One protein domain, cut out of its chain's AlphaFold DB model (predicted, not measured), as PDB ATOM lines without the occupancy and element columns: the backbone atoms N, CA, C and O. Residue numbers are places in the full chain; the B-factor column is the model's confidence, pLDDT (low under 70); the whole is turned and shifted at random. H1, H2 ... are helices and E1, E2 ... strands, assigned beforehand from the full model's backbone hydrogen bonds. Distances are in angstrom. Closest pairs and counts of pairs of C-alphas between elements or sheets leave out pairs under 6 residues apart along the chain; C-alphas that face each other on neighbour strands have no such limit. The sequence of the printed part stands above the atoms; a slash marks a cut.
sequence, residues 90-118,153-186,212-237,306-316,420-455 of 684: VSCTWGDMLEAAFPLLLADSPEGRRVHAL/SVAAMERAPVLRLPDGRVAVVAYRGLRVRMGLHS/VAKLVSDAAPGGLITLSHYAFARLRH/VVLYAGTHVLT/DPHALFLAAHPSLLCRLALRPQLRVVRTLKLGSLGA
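What this domain is: This is residues 90 to 118, 153 to 186, 212 to 237, 306 to 316 and 420 to 455 of the 684 residues of an uncharacterized protein of Edaphochlamys debaryana (UniProt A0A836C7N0). The model has a larger and a smaller lobe, set at the two ends of its longest axis. The larger is a strongly twisted sheet of five strands with H4 over one face and H5 over the other; the smaller is the hairpin of E1 and E2 with H2 beside it and H3 near H2, and H1 and H6 lie between the lobes. The printed part has 136 residues with six named helices and seven named strands, in the order H1 H2 H3 E1 E2 E3 H4 E4 H5 E5 E6 H6 E7. The large sheet runs E3 E4 E6 E5 E7 and is mixed; the class is mixed, helices and strands. The whole is only just compact, close to loose, with a radius of gyration of the C-alphas of 16.6 A and spans of 52 by 35 by 29 A.

How they stand to each other: In the large sheet E6, residues 421 to 428, is antiparallel to E5, residues 306 to 314, with N 308 and O 426 at 2.8 A. E6 is also antiparallel to E4, residues 225 to 228, with N 227 and O 425 at 2.8 A. The edge strand E3, residues 182 to 184, is parallel to E4, with N 184 and O 226 at 2.8 A. The other edge strand, E7, residues 446 to 450, is antiparallel to E5, with N 314 and O 446 at 2.9 A. H4, residues 212 to 219, and H5, residues 229 to 235, are on opposite faces, giving three layers, helices on both faces of a sheet. The closest C-alphas of H4 and E3 are those of Ser 217 and Gly 183, 3.5 A. H5 has a height of 8.6 A over the sheet and runs along the strands, at 6 degrees to E6 on the local plane. H6, residues 434 to 437, only grazes the sheet; E6, H6 and E7 form a split strand-helix-strand unit, two strands running the same way with E5 between them and a right-handed crossover. H1, residues 94 to 101, touches H6, closest at C-alphas 99 and 437, 4.6 A. Farther out, E1, residues 162 to 164, and E2, residues 169 to 172, form an antiparallel hairpin, with N 163 and O 171 at 2.8 A. H2, residues 110 to 118, comes closest to E2 at C-alphas 112 and 170, 6.5 A. H3, residues 153 to 157, is close to H2 but not clearly touching, with C-alphas 154 and 115 at 7.8 A. Every O i to N i+4 pair is within hydrogen-bond range in H1, H2, H3, H4 and H5; H6 is too short for one.

Where its parts are: H1 begins at C-alpha 94, (430.791, 340.207, 447.835), and E7 ends at C-alpha 450, (420.366, 336.227, 451.312). E5 is 23.6 A long, E6 22.9 A and H2 12.4 A.

The domain as a whole: The two C-alphas farthest apart, those of Asp 108 and Asp 420, are 51.7 A apart. Four cuts leave C-alpha gaps of 11.9 A from 118 to 153, 9.4 A from 186 to 212, 15.3 A from 237 to 306 and 9.0 A from 316 to 420. Of the links that are printed whole, none is long. The mean pLDDT of the printed part is 84.4; residues 103 to 108, 110 to 112, 114 to 118 and 153 to 160 are under 70.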
ATOM      1  N   VAL A  90     429.277 347.817 436.718       72.38
ATOM      2  CA  VAL A  90     428.925 346.408 436.907       72.38
ATOM      3  C   VAL A  90     428.676 346.143 438.389       72.38
ATOM      4  O   VAL A  90     429.606 346.094 439.200       72.38
ATOM      5  N   SER A  91     427.406 345.947 438.744       81.00
ATOM      6  CA  SER A  91     427.026 345.439 440.059       81.00
ATOM      7  C   SER A  91     427.716 344.095 440.292       81.00
ATOM      8  O   SER A  91     427.590 343.187 439.470       81.00
ATOM      9  N   CYS A  92     428.419 343.944 441.409       91.50
ATOM     10  CA  CYS A  92     428.974 342.661 441.813       91.50
ATOM     11  C   CYS A  92     428.579 342.349 443.256       91.50
ATOM     12  O   CYS A  92     428.271 343.234 444.057       91.50
ATOM     13  N   THR A  93     428.538 341.067 443.584       93.69
ATOM     14  CA  THR A  93     428.312 340.593 444.949       93.69
ATOM     15  C   THR A  93     429.638 340.472 445.693       93.69
ATOM     16  O   THR A  93     430.710 340.387 445.091       93.69
ATOM     17  N   TRP A  94     429.593 340.427 447.023       91.88
ATOM     18  CA  TRP A  94     430.791 340.207 447.835       91.88
ATOM     19  C   TRP A  94     431.477 338.873 447.496       91.88
ATOM     20  O   TRP A  94     432.703 338.789 447.500       91.88
ATOM     21  N   GLY A  95     430.701 337.856 447.113       89.62
ATOM     22  CA  GLY A  95     431.222 336.604 446.574       89.62
ATOM     23  C   GLY A  95     431.999 336.775 445.265       89.62
ATOM     24  O   GLY A  95     433.008 336.103 445.099       89.62
ATOM     25  N   ASP A  96     431.585 337.680 444.366       90.69
ATOM     26  CA  ASP A  96     432.281 337.916 443.087       90.69
ATOM     27  C   ASP A  96     433.604 338.623 443.365       90.69
ATOM     28  O   ASP A  96     434.622 338.350 442.738       90.69
ATOM     29  N   MET A  97     433.601 339.518 444.355       88.00
ATOM     30  CA  MET A  97     434.809 340.191 444.809       88.00
ATOM     31  C   MET A  97     435.780 339.217 445.491       88.00
ATOM     32  O   MET A  97     436.983 339.315 445.265       88.00
ATOM     33  N   LEU A  98     435.279 338.261 446.283       86.25
ATOM     34  CA  LEU A  98     436.094 337.177 446.838       86.25
ATOM     35  C   LEU A  98     436.666 336.286 445.735       86.25
ATOM     36  O   LEU A  98     437.847 335.976 445.766       86.25
ATOM     37  N   GLU A  99     435.854 335.896 444.756       85.81
ATOM     38  CA  GLU A  99     436.296 335.112 443.601       85.81
ATOM     39  C   GLU A  99     437.398 335.831 442.818       85.81
ATOM     40  O   GLU A  99     438.452 335.252 442.562       85.81
ATOM     41  N   ALA A 100     437.221 337.127 442.562       85.19
ATOM     42  CA  ALA A 100     438.236 337.969 441.939       85.19
ATOM     43  C   ALA A 100     439.508 338.139 442.794       85.19
ATOM     44  O   ALA A 100     440.574 338.395 442.238       85.19
ATOM     45  N   ALA A 101     439.421 337.997 444.123       81.06
ATOM     46  CA  ALA A 101     440.563 338.089 445.037       81.06
ATOM     47  C   ALA A 101     441.409 336.802 445.099       81.06
ATOM     48  O   ALA A 101     442.539 336.850 445.584       81.06
ATOM     49  N   PHE A 102     440.913 335.676 444.575       77.25
ATOM     50  CA  PHE A 102     441.673 334.429 444.429       77.25
ATOM     51  C   PHE A 102     441.895 334.073 442.947       77.25
ATOM     52  O   PHE A 102     441.476 332.997 442.507       77.25
ATOM     53  N   PRO A 103     442.550 334.945 442.153       68.06
ATOM     54  CA  PRO A 103     442.810 334.648 440.754       68.06
ATOM     55  C   PRO A 103     443.790 333.474 440.629       68.06
ATOM     56  O   PRO A 103     444.685 333.286 441.455       68.06
ATOM     57  N   LEU A 104     443.659 332.699 439.550       62.62
ATOM     58  CA  LEU A 104     444.730 331.801 439.121       62.62
ATOM     59  C   LEU A 104     445.915 332.667 438.673       62.62
ATOM     60  O   LEU A 104     445.849 333.309 437.625       62.62
ATOM     61  N   LEU A 105     446.983 332.704 439.468       66.06
ATOM     62  CA  LEU A 105     448.175 333.492 439.163       66.06
ATOM     63  C   LEU A 105     449.085 332.714 438.201       66.06
ATOM     64  O   LEU A 105     449.342 331.529 438.405       66.06
ATOM     65  N   LEU A 106     449.611 333.368 437.165       65.62
ATOM     66  CA  LEU A 106     450.752 332.847 436.394       65.62
ATOM     67  C   LEU A 106     451.994 332.865 437.292       65.62
ATOM     68  O   LEU A 106     452.245 333.897 437.908       65.62
ATOM     69  N   ALA A 107     452.781 331.779 437.388       65.12
ATOM     70  CA  ALA A 107     453.979 331.767 438.253       65.12
ATOM     71  C   ALA A 107     454.976 332.857 437.869       65.12
ATOM     72  O   ALA A 107     455.693 333.351 438.736       65.12
ATOM     73  N   ASP A 108     455.001 333.232 436.590       67.56
ATOM     74  CA  ASP A 108     455.906 334.246 436.060       67.56
ATOM     75  C   ASP A 108     455.377 335.676 436.240       67.56
ATOM     76  O   ASP A 108     456.097 336.635 435.953       67.56
ATOM     77  N   SER A 109     454.150 335.859 436.745       72.00
ATOM     78  CA  SER A 109     453.692 337.188 437.159       72.00
ATOM     79  C   SER A 109     454.469 337.640 438.406       72.00
ATOM     80  O   SER A 109     454.932 336.801 439.183       72.00
ATOM     81  N   PRO A 110     454.647 338.950 438.649       68.12
ATOM     82  CA  PRO A 110     455.256 339.448 439.884       68.12
ATOM     83  C   PRO A 110     454.590 338.880 441.149       68.12
ATOM     84  O   PRO A 110     455.277 338.517 442.102       68.12
ATOM     85  N   GLU A 111     453.266 338.745 441.139       62.31
ATOM     86  CA  GLU A 111     452.459 338.158 442.213       62.31
ATOM     87  C   GLU A 111     452.699 336.650 442.323       62.31
ATOM     88  O   GLU A 111     452.933 336.152 443.424       62.31
ATOM     89  N   GLY A 112     452.721 335.929 441.197       67.12
ATOM     90  CA  GLY A 112     453.068 334.510 441.153       67.12
ATOM     91  C   GLY A 112     454.474 334.237 441.682       67.12
ATOM     92  O   GLY A 112     454.660 333.323 442.485       67.12
ATOM     93  N   ARG A 113     455.447 335.089 441.335       70.19
ATOM     94  CA  ARG A 113     456.823 335.037 441.846       70.19
ATOM     95  C   ARG A 113     456.897 335.331 443.340       70.19
ATOM     96  O   ARG A 113     457.635 334.638 444.031       70.19
ATOM     97  N   ARG A 114     456.127 336.297 443.854       65.31
ATOM     98  CA  ARG A 114     456.043 336.594 445.298       65.31
ATOM     99  C   ARG A 114     455.459 335.422 446.077       65.31
ATOM    100  O   ARG A 114     456.084 334.963 447.028       65.31
ATOM    101  N   VAL A 115     454.312 334.893 445.644       63.66
ATOM    102  CA  VAL A 115     453.699 333.696 446.246       63.66
ATOM    103  C   VAL A 115     454.675 332.525 446.190       63.66
ATOM    104  O   VAL A 115     454.856 331.811 447.171       63.66
ATOM    105  N   HIS A 116     455.376 332.360 445.073       63.00
ATOM    106  CA  HIS A 116     456.373 331.316 444.925       63.00
ATOM    107  C   HIS A 116     457.612 331.498 445.822       63.00
ATOM    108  O   HIS A 116     458.128 330.511 446.343       63.00
ATOM    109  N   ALA A 117     458.084 332.728 446.026       66.19
ATOM    110  CA  ALA A 117     459.188 333.034 446.932       66.19
ATOM    111  C   ALA A 117     458.815 332.732 448.391       66.19
ATOM    112  O   ALA A 117     459.595 332.103 449.101       66.19
ATOM    113  N   LEU A 118     457.591 333.081 448.798       59.03
ATOM    114  CA  LEU A 118     457.047 332.756 450.120       59.03
ATOM    115  C   LEU A 118     456.953 331.241 450.342       59.03
ATOM    116  O   LEU A 118     457.363 330.734 451.382       59.03
ATOM    117  N   SER A 153     447.152 338.707 454.132       45.38
ATOM    118  CA  SER A 153     446.673 337.564 453.330       45.38
ATOM    119  C   SER A 153     447.781 336.532 453.093       45.38
ATOM    120  O   SER A 153     447.506 335.337 453.008       45.38
ATOM    121  N   VAL A 154     449.031 336.985 453.008       44.25
ATOM    122  CA  VAL A 154     450.223 336.163 452.786       44.25
ATOM    123  C   VAL A 154     450.536 335.299 454.004       44.25
ATOM    124  O   VAL A 154     450.737 334.102 453.831       44.25
ATOM    125  N   ALA A 155     450.487 335.847 455.224       46.06
ATOM    126  CA  ALA A 155     450.729 335.067 456.444       46.06
ATOM    127  C   ALA A 155     449.684 333.947 456.646       46.06
ATOM    128  O   ALA A 155     450.005 332.841 457.078       46.06
ATOM    129  N   ALA A 156     448.420 334.184 456.272       46.75
ATOM    130  CA  ALA A 156     447.388 333.141 456.284       46.75
ATOM    131  C   ALA A 156     447.562 332.116 455.141       46.75
ATOM    132  O   ALA A 156     447.248 330.936 455.322       46.75
ATOM    133  N   MET A 157     448.070 332.548 453.979       48.38
ATOM    134  CA  MET A 157     448.426 331.674 452.852       48.38
ATOM    135  C   MET A 157     449.674 330.831 453.106       48.38
ATOM    136  O   MET A 157     449.798 329.777 452.492       48.38
ATOM    137  N   GLU A 158     450.551 331.233 454.025       50.75
ATOM    138  CA  GLU A 158     451.790 330.520 454.366       50.75
ATOM    139  C   GLU A 158     451.536 329.068 454.818       50.75
ATOM    140  O   GLU A 158     452.399 328.203 454.704       50.75
ATOM    141  N   ARG A 159     450.305 328.763 455.262       58.19
ATOM    142  CA  ARG A 159     449.856 327.410 455.638       58.19
ATOM    143  C   ARG A 159     448.960 326.719 454.608       58.19
ATOM    144  O   ARG A 159     448.615 325.551 454.797       58.19
ATOM    145  N   ALA A 160     448.510 327.415 453.565       63.75
ATOM    146  CA  ALA A 160     447.659 326.814 452.548       63.75
ATOM    147  C   ALA A 160     448.539 326.053 451.543       63.75
ATOM    148  O   ALA A 160     449.480 326.633 451.006       63.75
ATOM    149  N   PRO A 161     448.258 324.771 451.248       72.75
ATOM    150  CA  PRO A 161     449.007 324.072 450.220       72.75
ATOM    151  C   PRO A 161     448.779 324.781 448.886       72.75
ATOM    152  O   PRO A 161     447.640 325.009 448.483       72.75
ATOM    153  N   VAL A 162     449.858 325.135 448.202       76.81
ATOM    154  CA  VAL A 162     449.816 325.732 446.870       76.81
ATOM    155  C   VAL A 162     450.389 324.724 445.879       76.81
ATOM    156  O   VAL A 162     451.402 324.083 446.149       76.81
ATOM    157  N   LEU A 163     449.728 324.556 444.736       82.19
ATOM    158  CA  LEU A 163     450.172 323.692 443.647       82.19
ATOM    159  C   LEU A 163     450.708 324.534 442.495       82.19
ATOM    160  O   LEU A 163     450.097 325.527 442.101       82.19
ATOM    161  N   ARG A 164     451.824 324.087 441.917       80.94
ATOM    162  CA  ARG A 164     452.255 324.503 440.582       80.94
ATOM    163  C   ARG A 164     451.539 323.629 439.555       80.94
ATOM    164  O   ARG A 164     451.604 322.404 439.634       80.94
ATOM    165  N   LEU A 165     450.832 324.262 438.633       81.44
ATOM    166  CA  LEU A 165     450.183 323.616 437.502       81.44
ATOM    167  C   LEU A 165     451.209 323.380 436.372       81.44
ATOM    168  O   LEU A 165     452.217 324.091 436.317       81.44
ATOM    169  N   PRO A 166     450.983 322.405 435.467       81.88
ATOM    170  CA  PRO A 166     451.920 322.095 434.376       81.88
ATOM    171  C   PRO A 166     452.181 323.260 433.414       81.88
ATOM    172  O   PRO A 166     453.243 323.341 432.815       81.88
ATOM    173  N   ASP A 167     451.228 324.183 433.300       81.94
ATOM    174  CA  ASP A 167     451.324 325.403 432.490       81.94
ATOM    175  C   ASP A 167     452.079 326.545 433.191       81.94
ATOM    176  O   ASP A 167     452.038 327.692 432.749       81.94
ATOM    177  N   GLY A 168     452.728 326.254 434.320       80.25
ATOM    178  CA  GLY A 168     453.438 327.243 435.110       80.25
ATOM    179  C   GLY A 168     452.521 328.160 435.913       80.25
ATOM    180  O   GLY A 168     453.015 329.118 436.482       80.25
ATOM    181  N   ARG A 169     451.208 327.929 436.024       81.75
ATOM    182  CA  ARG A 169     450.369 328.689 436.970       81.75
ATOM    183  C   ARG A 169     450.514 328.183 438.402       81.75
ATOM    184  O   ARG A 169     450.902 327.046 438.654       81.75
ATOM    185  N   VAL A 170     450.179 329.038 439.356       77.38
ATOM    186  CA  VAL A 170     450.174 328.755 440.791       77.38
ATOM    187  C   VAL A 170     448.732 328.803 441.289       77.38
ATOM    188  O   VAL A 170     448.021 329.781 441.058       77.38
ATOM    189  N   ALA A 171     448.291 327.744 441.967       79.00
ATOM    190  CA  ALA A 171     446.924 327.606 442.456       79.00
ATOM    191  C   ALA A 171     446.892 327.254 443.946       79.00
ATOM    192  O   ALA A 171     447.585 326.344 444.399       79.00
ATOM    193  N   VAL A 172     446.039 327.934 444.713       80.88
ATOM    194  CA  VAL A 172     445.782 327.583 446.114       80.88
ATOM    195  C   VAL A 172     444.897 326.338 446.165       80.88
ATOM    196  O   VAL A 172     443.834 326.283 445.543       80.88
ATOM    197  N   VAL A 173     445.307 325.329 446.930       83.50
ATOM    198  CA  VAL A 173     444.525 324.104 447.108       83.50
ATOM    199  C   VAL A 173     443.350 324.384 448.031       83.50
ATOM    200  O   VAL A 173     443.477 324.385 449.255       83.50
ATOM    201  N   ALA A 174     442.168 324.556 447.442       85.06
ATOM    202  CA  ALA A 174     440.938 324.682 448.211       85.06
ATOM    203  C   ALA A 174     440.598 323.369 448.940       85.06
ATOM    204  O   ALA A 174     440.333 323.378 450.139       85.06
ATOM    205  N   TYR A 175     440.649 322.221 448.256       85.94
ATOM    206  CA  TYR A 175     440.303 320.917 448.830       85.94
ATOM    207  C   TYR A 175     441.349 319.855 448.486       85.94
ATOM    208  O   TYR A 175     441.777 319.757 447.340       85.94
ATOM    209  N   ARG A 176     441.685 319.001 449.458       84.44
ATOM    210  CA  ARG A 176     442.505 317.799 449.263       84.44
ATOM    211  C   ARG A 176     441.920 316.655 450.089       84.44
ATOM    212  O   ARG A 176     441.722 316.818 451.287       84.44
ATOM    213  N   GLY A 177     441.650 315.516 449.452       88.25
ATOM    214  CA  GLY A 177     441.132 314.318 450.121       88.25
ATOM    215  C   GLY A 177     439.630 314.349 450.438       88.25
ATOM    216  O   GLY A 177     438.842 314.987 449.732       88.25
ATOM    217  N   LEU A 178     439.244 313.602 451.481       90.19
ATOM    218  CA  LEU A 178     437.855 313.436 451.920       90.19
ATOM    219  C   LEU A 178     437.244 314.767 452.370       90.19
ATOM    220  O   LEU A 178     437.879 315.573 453.047       90.19
ATOM    221  N   ARG A 179     435.975 314.983 452.013       90.31
ATOM    222  CA  ARG A 179     435.237 316.206 452.342       90.31
ATOM    223  C   ARG A 179     434.158 315.895 453.363       90.31
ATOM    224  O   ARG A 179     433.174 315.232 453.047       90.31
ATOM    225  N   VAL A 180     434.343 316.402 454.574       91.44
ATOM    226  CA  VAL A 180     433.393 316.224 455.676       91.44
ATOM    227  C   VAL A 180     432.368 317.353 455.649       91.44
ATOM    228  O   VAL A 180     432.726 318.510 455.439       91.44
ATOM    229  N   ARG A 181     431.092 317.015 455.840       92.44
ATOM    230  CA  ARG A 181     430.031 317.985 456.131       92.44
ATOM    231  C   ARG A 181     429.946 318.119 457.642       92.44
ATOM    232  O   ARG A 181     429.817 317.102 458.317       92.44
ATOM    233  N   MET A 182     430.069 319.336 458.152       94.81
ATOM    234  CA  MET A 182     430.052 319.585 459.587       94.81
ATOM    235  C   MET A 182     429.060 320.695 459.894       94.81
ATOM    236  O   MET A 182     429.175 321.792 459.350       94.81
ATOM    237  N   GLY A 183     428.110 320.401 460.777       95.88
ATOM    238  CA  GLY A 183     427.182 321.373 461.335       95.88
ATOM    239  C   GLY A 183     427.349 321.481 462.839       95.88
ATOM    240  O   GLY A 183     427.506 320.469 463.517       95.88
ATOM    241  N   LEU A 184     427.300 322.705 463.356       96.31
ATOM    242  CA  LEU A 184     427.340 322.982 464.786       96.31
ATOM    243  C   LEU A 184     426.033 323.641 465.230       96.31
ATOM    244  O   LEU A 184     425.606 324.682 464.709       96.31
ATOM    245  N   HIS A 185     425.408 323.041 466.235       95.94
ATOM    246  CA  HIS A 185     424.214 323.553 466.885       95.94
ATOM    247  C   HIS A 185     424.411 323.615 468.399       95.94
ATOM    248  O   HIS A 185     425.091 322.780 468.988       95.94
ATOM    249  N   SER A 186     423.827 324.644 469.004       94.44
ATOM    250  CA  SER A 186     423.855 324.905 470.440       94.44
ATOM    251  C   SER A 186     422.468 325.356 470.876       94.44
ATOM    252  O   SER A 186     421.667 325.756 470.039       94.44
ATOM    253  N   VAL A 212     417.788 319.459 464.668       93.56
ATOM    254  CA  VAL A 212     418.342 320.719 464.154       93.56
ATOM    255  C   VAL A 212     419.851 320.604 463.941       93.56
ATOM    256  O   VAL A 212     420.358 321.065 462.917       93.56
ATOM    257  N   ALA A 213     420.589 319.956 464.850       95.06
ATOM    258  CA  ALA A 213     422.020 319.707 464.662       95.06
ATOM    259  C   ALA A 213     422.300 318.898 463.382       95.06
ATOM    260  O   ALA A 213     423.179 319.264 462.592       95.06
ATOM    261  N   LYS A 214     421.512 317.843 463.140       94.88
ATOM    262  CA  LYS A 214     421.570 317.038 461.916       94.88
ATOM    263  C   LYS A 214     421.236 317.876 460.681       94.88
ATOM    264  O   LYS A 214     422.028 317.877 459.744       94.88
ATOM    265  N   LEU A 215     420.142 318.638 460.695       95.25
ATOM    266  CA  LEU A 215     419.719 319.499 459.584       95.25
ATOM    267  C   LEU A 215     420.781 320.546 459.224       95.25
ATOM    268  O   LEU A 215     421.097 320.737 458.049       95.25
ATOM    269  N   VAL A 216     421.389 321.193 460.224       96.12
ATOM    270  CA  VAL A 216     422.483 322.158 460.023       96.12
ATOM    271  C   VAL A 216     423.691 321.475 459.378       96.12
ATOM    272  O   VAL A 216     424.284 322.033 458.452       96.12
ATOM    273  N   SER A 217     424.038 320.264 459.823       95.50
ATOM    274  CA  SER A 217     425.132 319.474 459.245       95.50
ATOM    275  C   SER A 217     424.827 319.001 457.827       95.50
ATOM    276  O   SER A 217     425.699 319.032 456.958       95.50
ATOM    277  N   ASP A 218     423.587 318.601 457.553       94.81
ATOM    278  CA  ASP A 218     423.169 318.174 456.225       94.81
ATOM    279  C   ASP A 218     423.139 319.326 455.223       94.81
ATOM    280  O   ASP A 218     423.499 319.107 454.060       94.81
ATOM    281  N   ALA A 219     422.820 320.538 455.688       94.94
ATOM    282  CA  ALA A 219     422.895 321.769 454.910       94.94
ATOM    283  C   ALA A 219     424.332 322.147 454.511       94.94
ATOM    284  O   ALA A 219     424.523 322.849 453.512       94.94
ATOM    285  N   ALA A 220     425.340 321.683 455.260       93.50
ATOM    286  CA  ALA A 220     426.735 322.022 455.018       93.50
ATOM    287  C   ALA A 220     427.249 321.443 453.690       93.50
ATOM    288  O   ALA A 220     427.089 320.247 453.413       93.50
ATOM    289  N   PRO A 221     427.944 322.241 452.866       89.38
ATOM    290  CA  PRO A 221     428.725 321.698 451.774       89.38
ATOM    291  C   PRO A 221     429.980 321.010 452.326       89.38
ATOM    292  O   PRO A 221     430.535 321.394 453.354       89.38
ATOM    293  N   GLY A 222     430.446 319.968 451.635       90.19
ATOM    294  CA  GLY A 222     431.619 319.214 452.076       90.19
ATOM    295  C   GLY A 222     432.876 320.090 452.132       90.19
ATOM    296  O   GLY A 222     433.254 320.692 451.130       90.19
ATOM    297  N   GLY A 223     433.546 320.100 453.284       88.38
ATOM    298  CA  GLY A 223     434.761 320.866 453.551       88.38
ATOM    299  C   GLY A 223     434.528 322.284 454.089       88.38
ATOM    300  O   GLY A 223     435.500 323.034 454.198       88.38
ATOM    301  N   LEU A 224     433.288 322.636 454.445       89.69
ATOM    302  CA  LEU A 224     432.954 323.819 455.244       89.69
ATOM    303  C   LEU A 224     432.200 323.426 456.518       89.69
ATOM    304  O   LEU A 224     431.645 322.331 456.619       89.69
ATOM    305  N   ILE A 225     432.182 324.356 457.473       94.88
ATOM    306  CA  ILE A 225     431.459 324.228 458.736       94.88
ATOM    307  C   ILE A 225     430.259 325.174 458.694       94.88
ATOM    308  O   ILE A 225     430.432 326.380 458.506       94.88
ATOM    309  N   THR A 226     429.052 324.644 458.874       96.62
ATOM    310  CA  THR A 226     427.844 325.447 459.087       96.62
ATOM    311  C   THR A 226     427.560 325.590 460.575       96.62
ATOM    312  O   THR A 226     427.710 324.653 461.353       96.62
ATOM    313  N   LEU A 227     427.117 326.771 460.992       97.38
ATOM    314  CA  LEU A 227     426.658 327.033 462.350       97.38
ATOM    315  C   LEU A 227     425.186 327.434 462.306       97.38
ATOM    316  O   LEU A 227     424.776 328.231 461.460       97.38
ATOM    317  N   SER A 228     424.406 326.941 463.261       97.19
ATOM    318  CA  SER A 228     423.112 327.548 463.586       97.19
ATOM    319  C   SER A 228     423.293 328.929 464.229       97.19
ATOM    320  O   SER A 228     424.351 329.235 464.786       97.19
ATOM    321  N   HIS A 229     422.232 329.740 464.236       95.38
ATOM    322  CA  HIS A 229     422.217 331.018 464.954       95.38
ATOM    323  C   HIS A 229     422.644 330.900 466.418       95.38
ATOM    324  O   HIS A 229     423.474 331.682 466.870       95.38
ATOM    325  N   TYR A 230     422.131 329.906 467.145       95.19
ATOM    326  CA  TYR A 230     422.478 329.700 468.549       95.19
ATOM    327  C   TYR A 230     423.946 329.306 468.743       95.19
ATOM    328  O   TYR A 230     424.588 329.786 469.676       95.19
ATOM    329  N   ALA A 231     424.502 328.475 467.855       95.62
ATOM    330  CA  ALA A 231     425.921 328.123 467.895       95.62
ATOM    331  C   ALA A 231     426.806 329.351 467.651       95.62
ATOM    332  O   ALA A 231     427.720 329.608 468.431       95.62
ATOM    333  N   PHE A 232     426.484 330.159 466.637       94.81
ATOM    334  CA  PHE A 232     427.179 331.419 466.379       94.81
ATOM    335  C   PHE A 232     427.050 332.409 467.548       94.81
ATOM    336  O   PHE A 232     428.037 332.996 467.985       94.81
ATOM    337  N   ALA A 233     425.844 332.557 468.104       92.25
ATOM    338  CA  ALA A 233     425.575 333.454 469.220       92.25
ATOM    339  C   ALA A 233     426.305 333.051 470.508       92.25
ATOM    340  O   ALA A 233     426.599 333.929 471.312       92.25
ATOM    341  N   ARG A 234     426.606 331.762 470.712       91.25
ATOM    342  CA  ARG A 234     427.477 331.310 471.808       91.25
ATOM    343  C   ARG A 234     428.954 331.511 471.489       91.25
ATOM    344  O   ARG A 234     429.671 332.006 472.348       91.25
ATOM    345  N   LEU A 235     429.382 331.198 470.265       88.88
ATOM    346  CA  LEU A 235     430.774 331.352 469.826       88.88
ATOM    347  C   LEU A 235     431.283 332.796 469.976       88.88
ATOM    348  O   LEU A 235     432.433 333.010 470.335       88.88
ATOM    349  N   ARG A 236     430.427 333.796 469.736       83.44
ATOM    350  CA  ARG A 236     430.785 335.215 469.928       83.44
ATOM    351  C   ARG A 236     430.958 335.632 471.394       83.44
ATOM    352  O   ARG A 236     431.554 336.668 471.640       83.44
ATOM    353  N   HIS A 237     430.368 334.888 472.330       81.69
ATOM    354  CA  HIS A 237     430.347 335.222 473.760       81.69
ATOM    355  C   HIS A 237     431.386 334.432 474.556       81.69
ATOM    356  O   HIS A 237     431.611 334.713 475.728       81.69
ATOM    357  N   VAL A 306     436.968 333.013 460.287       90.19
ATOM    358  CA  VAL A 306     436.076 333.976 459.651       90.19
ATOM    359  C   VAL A 306     434.696 333.341 459.590       90.19
ATOM    360  O   VAL A 306     434.519 332.276 458.993       90.19
ATOM    361  N   VAL A 307     433.722 333.990 460.225       93.38
ATOM    362  CA  VAL A 307     432.331 333.537 460.237       93.38
ATOM    363  C   VAL A 307     431.470 334.489 459.420       93.38
ATOM    364  O   VAL A 307     431.501 335.703 459.611       93.38
ATOM    365  N   LEU A 308     430.684 333.926 458.508       95.19
ATOM    366  CA  LEU A 308     429.835 334.650 457.575       95.19
ATOM    367  C   LEU A 308     428.388 334.248 457.752       95.19
ATOM    368  O   LEU A 308     428.071 333.066 457.806       95.19
ATOM    369  N   TYR A 309     427.489 335.219 457.755       96.62
ATOM    370  CA  TYR A 309     426.068 334.952 457.674       96.62
ATOM    371  C   TYR A 309     425.745 334.360 456.301       96.62
ATOM    372  O   TYR A 309     425.955 334.990 455.267       96.62
ATOM    373  N   ALA A 310     425.229 333.139 456.284       95.94
ATOM    374  CA  ALA A 310     424.966 332.380 455.068       95.94
ATOM    375  C   ALA A 310     423.514 332.514 454.591       95.94
ATOM    376  O   ALA A 310     423.147 331.939 453.569       95.94
ATOM    377  N   GLY A 311     422.691 333.281 455.309       95.06
ATOM    378  CA  GLY A 311     421.285 333.505 454.993       95.06
ATOM    379  C   GLY A 311     420.338 332.862 456.003       95.06
ATOM    380  O   GLY A 311     420.755 332.266 456.996       95.06
ATOM    381  N   THR A 312     419.042 333.022 455.754       95.19
ATOM    382  CA  THR A 312     417.984 332.303 456.477       95.19
ATOM    383  C   THR A 312     417.325 331.347 455.508       95.19
ATOM    384  O   THR A 312     416.933 331.770 454.421       95.19
ATOM    385  N   HIS A 313     417.202 330.090 455.906       94.62
ATOM    386  CA  HIS A 313     416.841 328.984 455.031       94.62
ATOM    387  C   HIS A 313     415.813 328.089 455.696       94.62
ATOM    388  O   HIS A 313     415.838 327.937 456.911       94.62
ATOM    389  N   VAL A 314     414.960 327.458 454.901       93.31
ATOM    390  CA  VAL A 314     414.184 326.313 455.382       93.31
ATOM    391  C   VAL A 314     414.996 325.055 455.142       93.31
ATOM    392  O   VAL A 314     415.450 324.792 454.020       93.31
ATOM    393  N   LEU A 315     415.213 324.320 456.226       93.25
ATOM    394  CA  LEU A 315     415.924 323.055 456.224       93.25
ATOM    395  C   LEU A 315     414.870 321.964 456.291       93.25
ATOM    396  O   LEU A 315     414.000 322.002 457.147       93.25
ATOM    397  N   THR A 316     414.956 320.983 455.410       83.00
ATOM    398  CA  THR A 316     414.226 319.735 455.605       83.00
ATOM    399  C   THR A 316     415.220 318.613 455.507       83.00
ATOM    400  O   THR A 316     416.272 318.749 454.867       83.00
ATOM    401  N   ASP A 420     410.365 325.664 459.464       87.50
ATOM    402  CA  ASP A 420     410.895 326.686 460.330       87.50
ATOM    403  C   ASP A 420     412.161 327.290 459.714       87.50
ATOM    404  O   ASP A 420     413.068 326.597 459.237       87.50
ATOM    405  N   PRO A 421     412.239 328.624 459.671       92.38
ATOM    406  CA  PRO A 421     413.359 329.304 459.062       92.38
ATOM    407  C   PRO A 421     414.580 329.305 459.990       92.38
ATOM    408  O   PRO A 421     414.587 329.937 461.045       92.38
ATOM    409  N   HIS A 422     415.676 328.693 459.549       94.75
ATOM    410  CA  HIS A 422     416.949 328.665 460.262       94.75
ATOM    411  C   HIS A 422     417.946 329.668 459.680       94.75
ATOM    412  O   HIS A 422     418.309 329.621 458.501       94.75
ATOM    413  N   ALA A 423     418.449 330.571 460.521       95.94
ATOM    414  CA  ALA A 423     419.604 331.395 460.180       95.94
ATOM    415  C   ALA A 423     420.890 330.559 460.275       95.94
ATOM    416  O   ALA A 423     421.220 330.034 461.343       95.94
ATOM    417  N   LEU A 424     421.606 330.465 459.155       97.19
ATOM    418  CA  LEU A 424     422.849 329.712 459.031       97.19
ATOM    419  C   LEU A 424     424.050 330.641 458.892       97.19
ATOM    420  O   LEU A 424     423.958 331.740 458.339       97.19
ATOM    421  N   PHE A 425     425.195 330.160 459.362       96.94
ATOM    422  CA  PHE A 425     426.486 330.821 459.242       96.94
ATOM    423  C   PHE A 425     427.518 329.841 458.689       96.94
ATOM    424  O   PHE A 425     427.427 328.647 458.951       96.94
ATOM    425  N   LEU A 426     428.491 330.331 457.929       95.50
ATOM    426  CA  LEU A 426     429.630 329.564 457.437       95.50
ATOM    427  C   LEU A 426     430.873 329.987 458.204       95.50
ATOM    428  O   LEU A 426     431.207 331.167 458.208       95.50
ATOM    429  N   ALA A 427     431.555 329.031 458.820       93.56
ATOM    430  CA  ALA A 427     432.853 329.249 459.439       93.56
ATOM    431  C   ALA A 427     433.957 328.678 458.542       93.56
ATOM    432  O   ALA A 427     433.889 327.526 458.101       93.56
ATOM    433  N   ALA A 428     434.980 329.487 458.280       90.44
ATOM    434  CA  ALA A 428     436.175 329.082 457.556       90.44
ATOM    435  C   ALA A 428     437.418 329.644 458.246       90.44
ATOM    436  O   ALA A 428     437.444 330.795 458.675       90.44
ATOM    437  N   HIS A 429     438.473 328.840 458.324       86.88
ATOM    438  CA  HIS A 429     439.780 329.346 458.727       86.88
ATOM    439  C   HIS A 429     440.300 330.351 457.671       86.88
ATOM    440  O   HIS A 429     440.055 330.117 456.483       86.88
ATOM    441  N   PRO A 430     441.029 331.428 458.035       83.44
ATOM    442  CA  PRO A 430     441.602 332.391 457.093       83.44
ATOM    443  C   PRO A 430     442.368 331.753 455.924       83.44
ATOM    444  O   PRO A 430     442.191 332.153 454.777       83.44
ATOM    445  N   SER A 431     443.138 330.690 456.183       80.62
ATOM    446  CA  SER A 431     443.867 329.947 455.134       80.62
ATOM    447  C   SER A 431     442.964 329.194 454.141       80.62
ATOM    448  O   SER A 431     443.445 328.670 453.140       80.62
ATOM    449  N   LEU A 432     441.659 329.113 454.411       86.25
ATOM    450  CA  LEU A 432     440.658 328.392 453.625       86.25
ATOM    451  C   LEU A 432     439.575 329.317 453.051       86.25
ATOM    452  O   LEU A 432     438.560 328.826 452.557       86.25
ATOM    453  N   LEU A 433     439.769 330.640 453.078       85.56
ATOM    454  CA  LEU A 433     438.799 331.603 452.536       85.56
ATOM    455  C   LEU A 433     438.524 331.407 451.041       85.56
ATOM    456  O   LEU A 433     437.400 331.631 450.595       85.56
ATOM    457  N   CYS A 434     439.493 330.883 450.287       85.94
ATOM    458  CA  CYS A 434     439.298 330.501 448.888       85.94
ATOM    459  C   CYS A 434     438.159 329.477 448.705       85.94
ATOM    460  O   CYS A 434     437.531 329.435 447.652       85.94
ATOM    461  N   ARG A 435     437.808 328.688 449.735       89.12
ATOM    462  CA  ARG A 435     436.650 327.778 449.683       89.12
ATOM    463  C   ARG A 435     435.320 328.516 449.609       89.12
ATOM    464  O   ARG A 435     434.379 327.985 449.032       89.12
ATOM    465  N   LEU A 436     435.233 329.705 450.199       88.81
ATOM    466  CA  LEU A 436     434.028 330.534 450.169       88.81
ATOM    467  C   LEU A 436     433.853 331.200 448.803       88.81
ATOM    468  O   LEU A 436     432.725 331.320 448.329       88.81
ATOM    469  N   ALA A 437     434.965 331.553 448.152       85.38
ATOM    470  CA  ALA A 437     434.982 332.062 446.783       85.38
ATOM    471  C   ALA A 437     434.412 331.055 445.768       85.38
ATOM    472  O   ALA A 437     433.791 331.451 444.795       85.38
ATOM    473  N   LEU A 438     434.513 329.748 446.044       85.00
ATOM    474  CA  LEU A 438     433.891 328.698 445.223       85.00
ATOM    475  C   LEU A 438     432.358 328.626 445.352       85.00
ATOM    476  O   LEU A 438     431.743 327.749 444.748       85.00
ATOM    477  N   ARG A 439     431.742 329.495 446.168       77.50
ATOM    478  CA  ARG A 439     430.286 329.598 446.379       77.50
ATOM    479  C   ARG A 439     429.600 328.246 446.585       77.50
ATOM    480  O   ARG A 439     428.616 327.939 445.905       77.50
ATOM    481  N   PRO A 440     430.104 327.402 447.497       74.88
ATOM    482  CA  PRO A 440     429.527 326.087 447.666       74.88
ATOM    483  C   PRO A 440     428.074 326.226 448.130       74.88
ATOM    484  O   PRO A 440     427.782 326.854 449.149       74.88
ATOM    485  N   GLN A 441     427.160 325.664 447.342       83.12
ATOM    486  CA  GLN A 441     425.728 325.792 447.583       83.12
ATOM    487  C   GLN A 441     425.342 325.031 448.851       83.12
ATOM    488  O   GLN A 441     425.660 323.846 449.004       83.12
ATOM    489  N   LEU A 442     424.645 325.720 449.756       91.81
ATOM    490  CA  LEU A 442     424.022 325.076 450.904       91.81
ATOM    491  C   LEU A 442     422.933 324.117 450.418       91.81
ATOM    492  O   LEU A 442     422.209 324.405 449.464       91.81
ATOM    493  N   ARG A 443     422.797 322.981 451.098       92.00
ATOM    494  CA  ARG A 443     421.751 321.996 450.806       92.00
ATOM    495  C   ARG A 443     420.497 322.360 451.592       92.00
ATOM    496  O   ARG A 443     420.292 321.882 452.699       92.00
ATOM    497  N   VAL A 444     419.699 323.258 451.031       92.31
ATOM    498  CA  VAL A 444     418.499 323.813 451.670       92.31
ATOM    499  C   VAL A 444     417.294 323.666 450.750       92.31
ATOM    500  O   VAL A 444     417.458 323.532 449.538       92.31
ATOM    501  N   VAL A 445     416.086 323.706 451.310       91.31
ATOM    502  CA  VAL A 445     414.851 323.651 450.511       91.31
ATOM    503  C   VAL A 445     414.597 324.977 449.821       91.31
ATOM    504  O   VAL A 445     414.333 325.028 448.623       91.31
ATOM    505  N   ARG A 446     414.681 326.061 450.593       90.25
ATOM    506  CA  ARG A 446     414.493 327.422 450.098       90.25
ATOM    507  C   ARG A 446     415.280 328.422 450.928       90.25
ATOM    508  O   ARG A 446     415.371 328.298 452.149       90.25
ATOM    509  N   THR A 447     415.771 329.451 450.252       91.25
ATOM    510  CA  THR A 447     416.418 330.612 450.865       91.25
ATOM    511  C   THR A 447     415.384 331.713 451.071       91.25
ATOM    512  O   THR A 447     414.769 332.169 450.113       91.25
ATOM    513  N   LEU A 448     415.211 332.166 452.310       91.31
ATOM    514  CA  LEU A 448     414.304 333.264 452.671       91.31
ATOM    515  C   LEU A 448     415.017 334.607 452.791       91.31
ATOM    516  O   LEU A 448     414.416 335.649 452.564       91.31
ATOM    517  N   LYS A 449     416.292 334.597 453.193       92.81
ATOM    518  CA  LYS A 449     417.133 335.799 453.298       92.81
ATOM    519  C   LYS A 449     418.508 335.492 452.734       92.81
ATOM    520  O   LYS A 449     419.106 334.495 453.135       92.81
ATOM    521  N   LEU A 450     419.020 336.362 451.867       93.50
ATOM    522  CA  LEU A 450     420.366 336.227 451.312       93.50
ATOM    523  C   LEU A 450     421.441 336.357 452.402       93.50
ATOM    524  O   LEU A 450     421.299 337.132 453.352       93.50
ATOM    525  N   GLY A 451     422.506 335.568 452.261       94.88
ATOM    526  CA  GLY A 451     423.712 335.663 453.080       94.88
ATOM    527  C   GLY A 451     424.687 336.725 452.573       94.88
ATOM    528  O   GLY A 451     424.506 337.300 451.503       94.88
ATOM    529  N   SER A 452     425.762 336.946 453.322       95.62
ATOM    530  CA  SER A 452     426.796 337.942 453.031       95.62
ATOM    531  C   SER A 452     427.546 337.701 451.727       95.62
ATOM    532  O   SER A 452     427.949 338.664 451.094       95.62
ATOM    533  N   LEU A 453     427.690 336.452 451.277       93.62
ATOM    534  CA  LEU A 453     428.294 336.154 449.970       93.62
ATOM    535  C   LEU A 453     427.449 336.675 448.798       93.62
ATOM    536  O   LEU A 453     428.003 337.095 447.790       93.62
ATOM    537  N   GLY A 454     426.122 336.684 448.941       93.50
ATOM    538  CA  GLY A 454     425.202 337.219 447.932       93.50
ATOM    539  C   GLY A 454     424.923 338.713 448.091       93.50
ATOM    540  O   GLY A 454     424.081 339.250 447.379       93.50
ATOM    541  N   ALA A 455     425.574 339.379 449.044       95.75
ATOM    542  CA  ALA A 455     425.321 340.778 449.330       95.75
ATOM    543  C   ALA A 455     425.954 341.674 448.241       95.75
ATOM    544  O   ALA A 455     427.139 341.500 447.942       95.75
TER     545      ALA A 455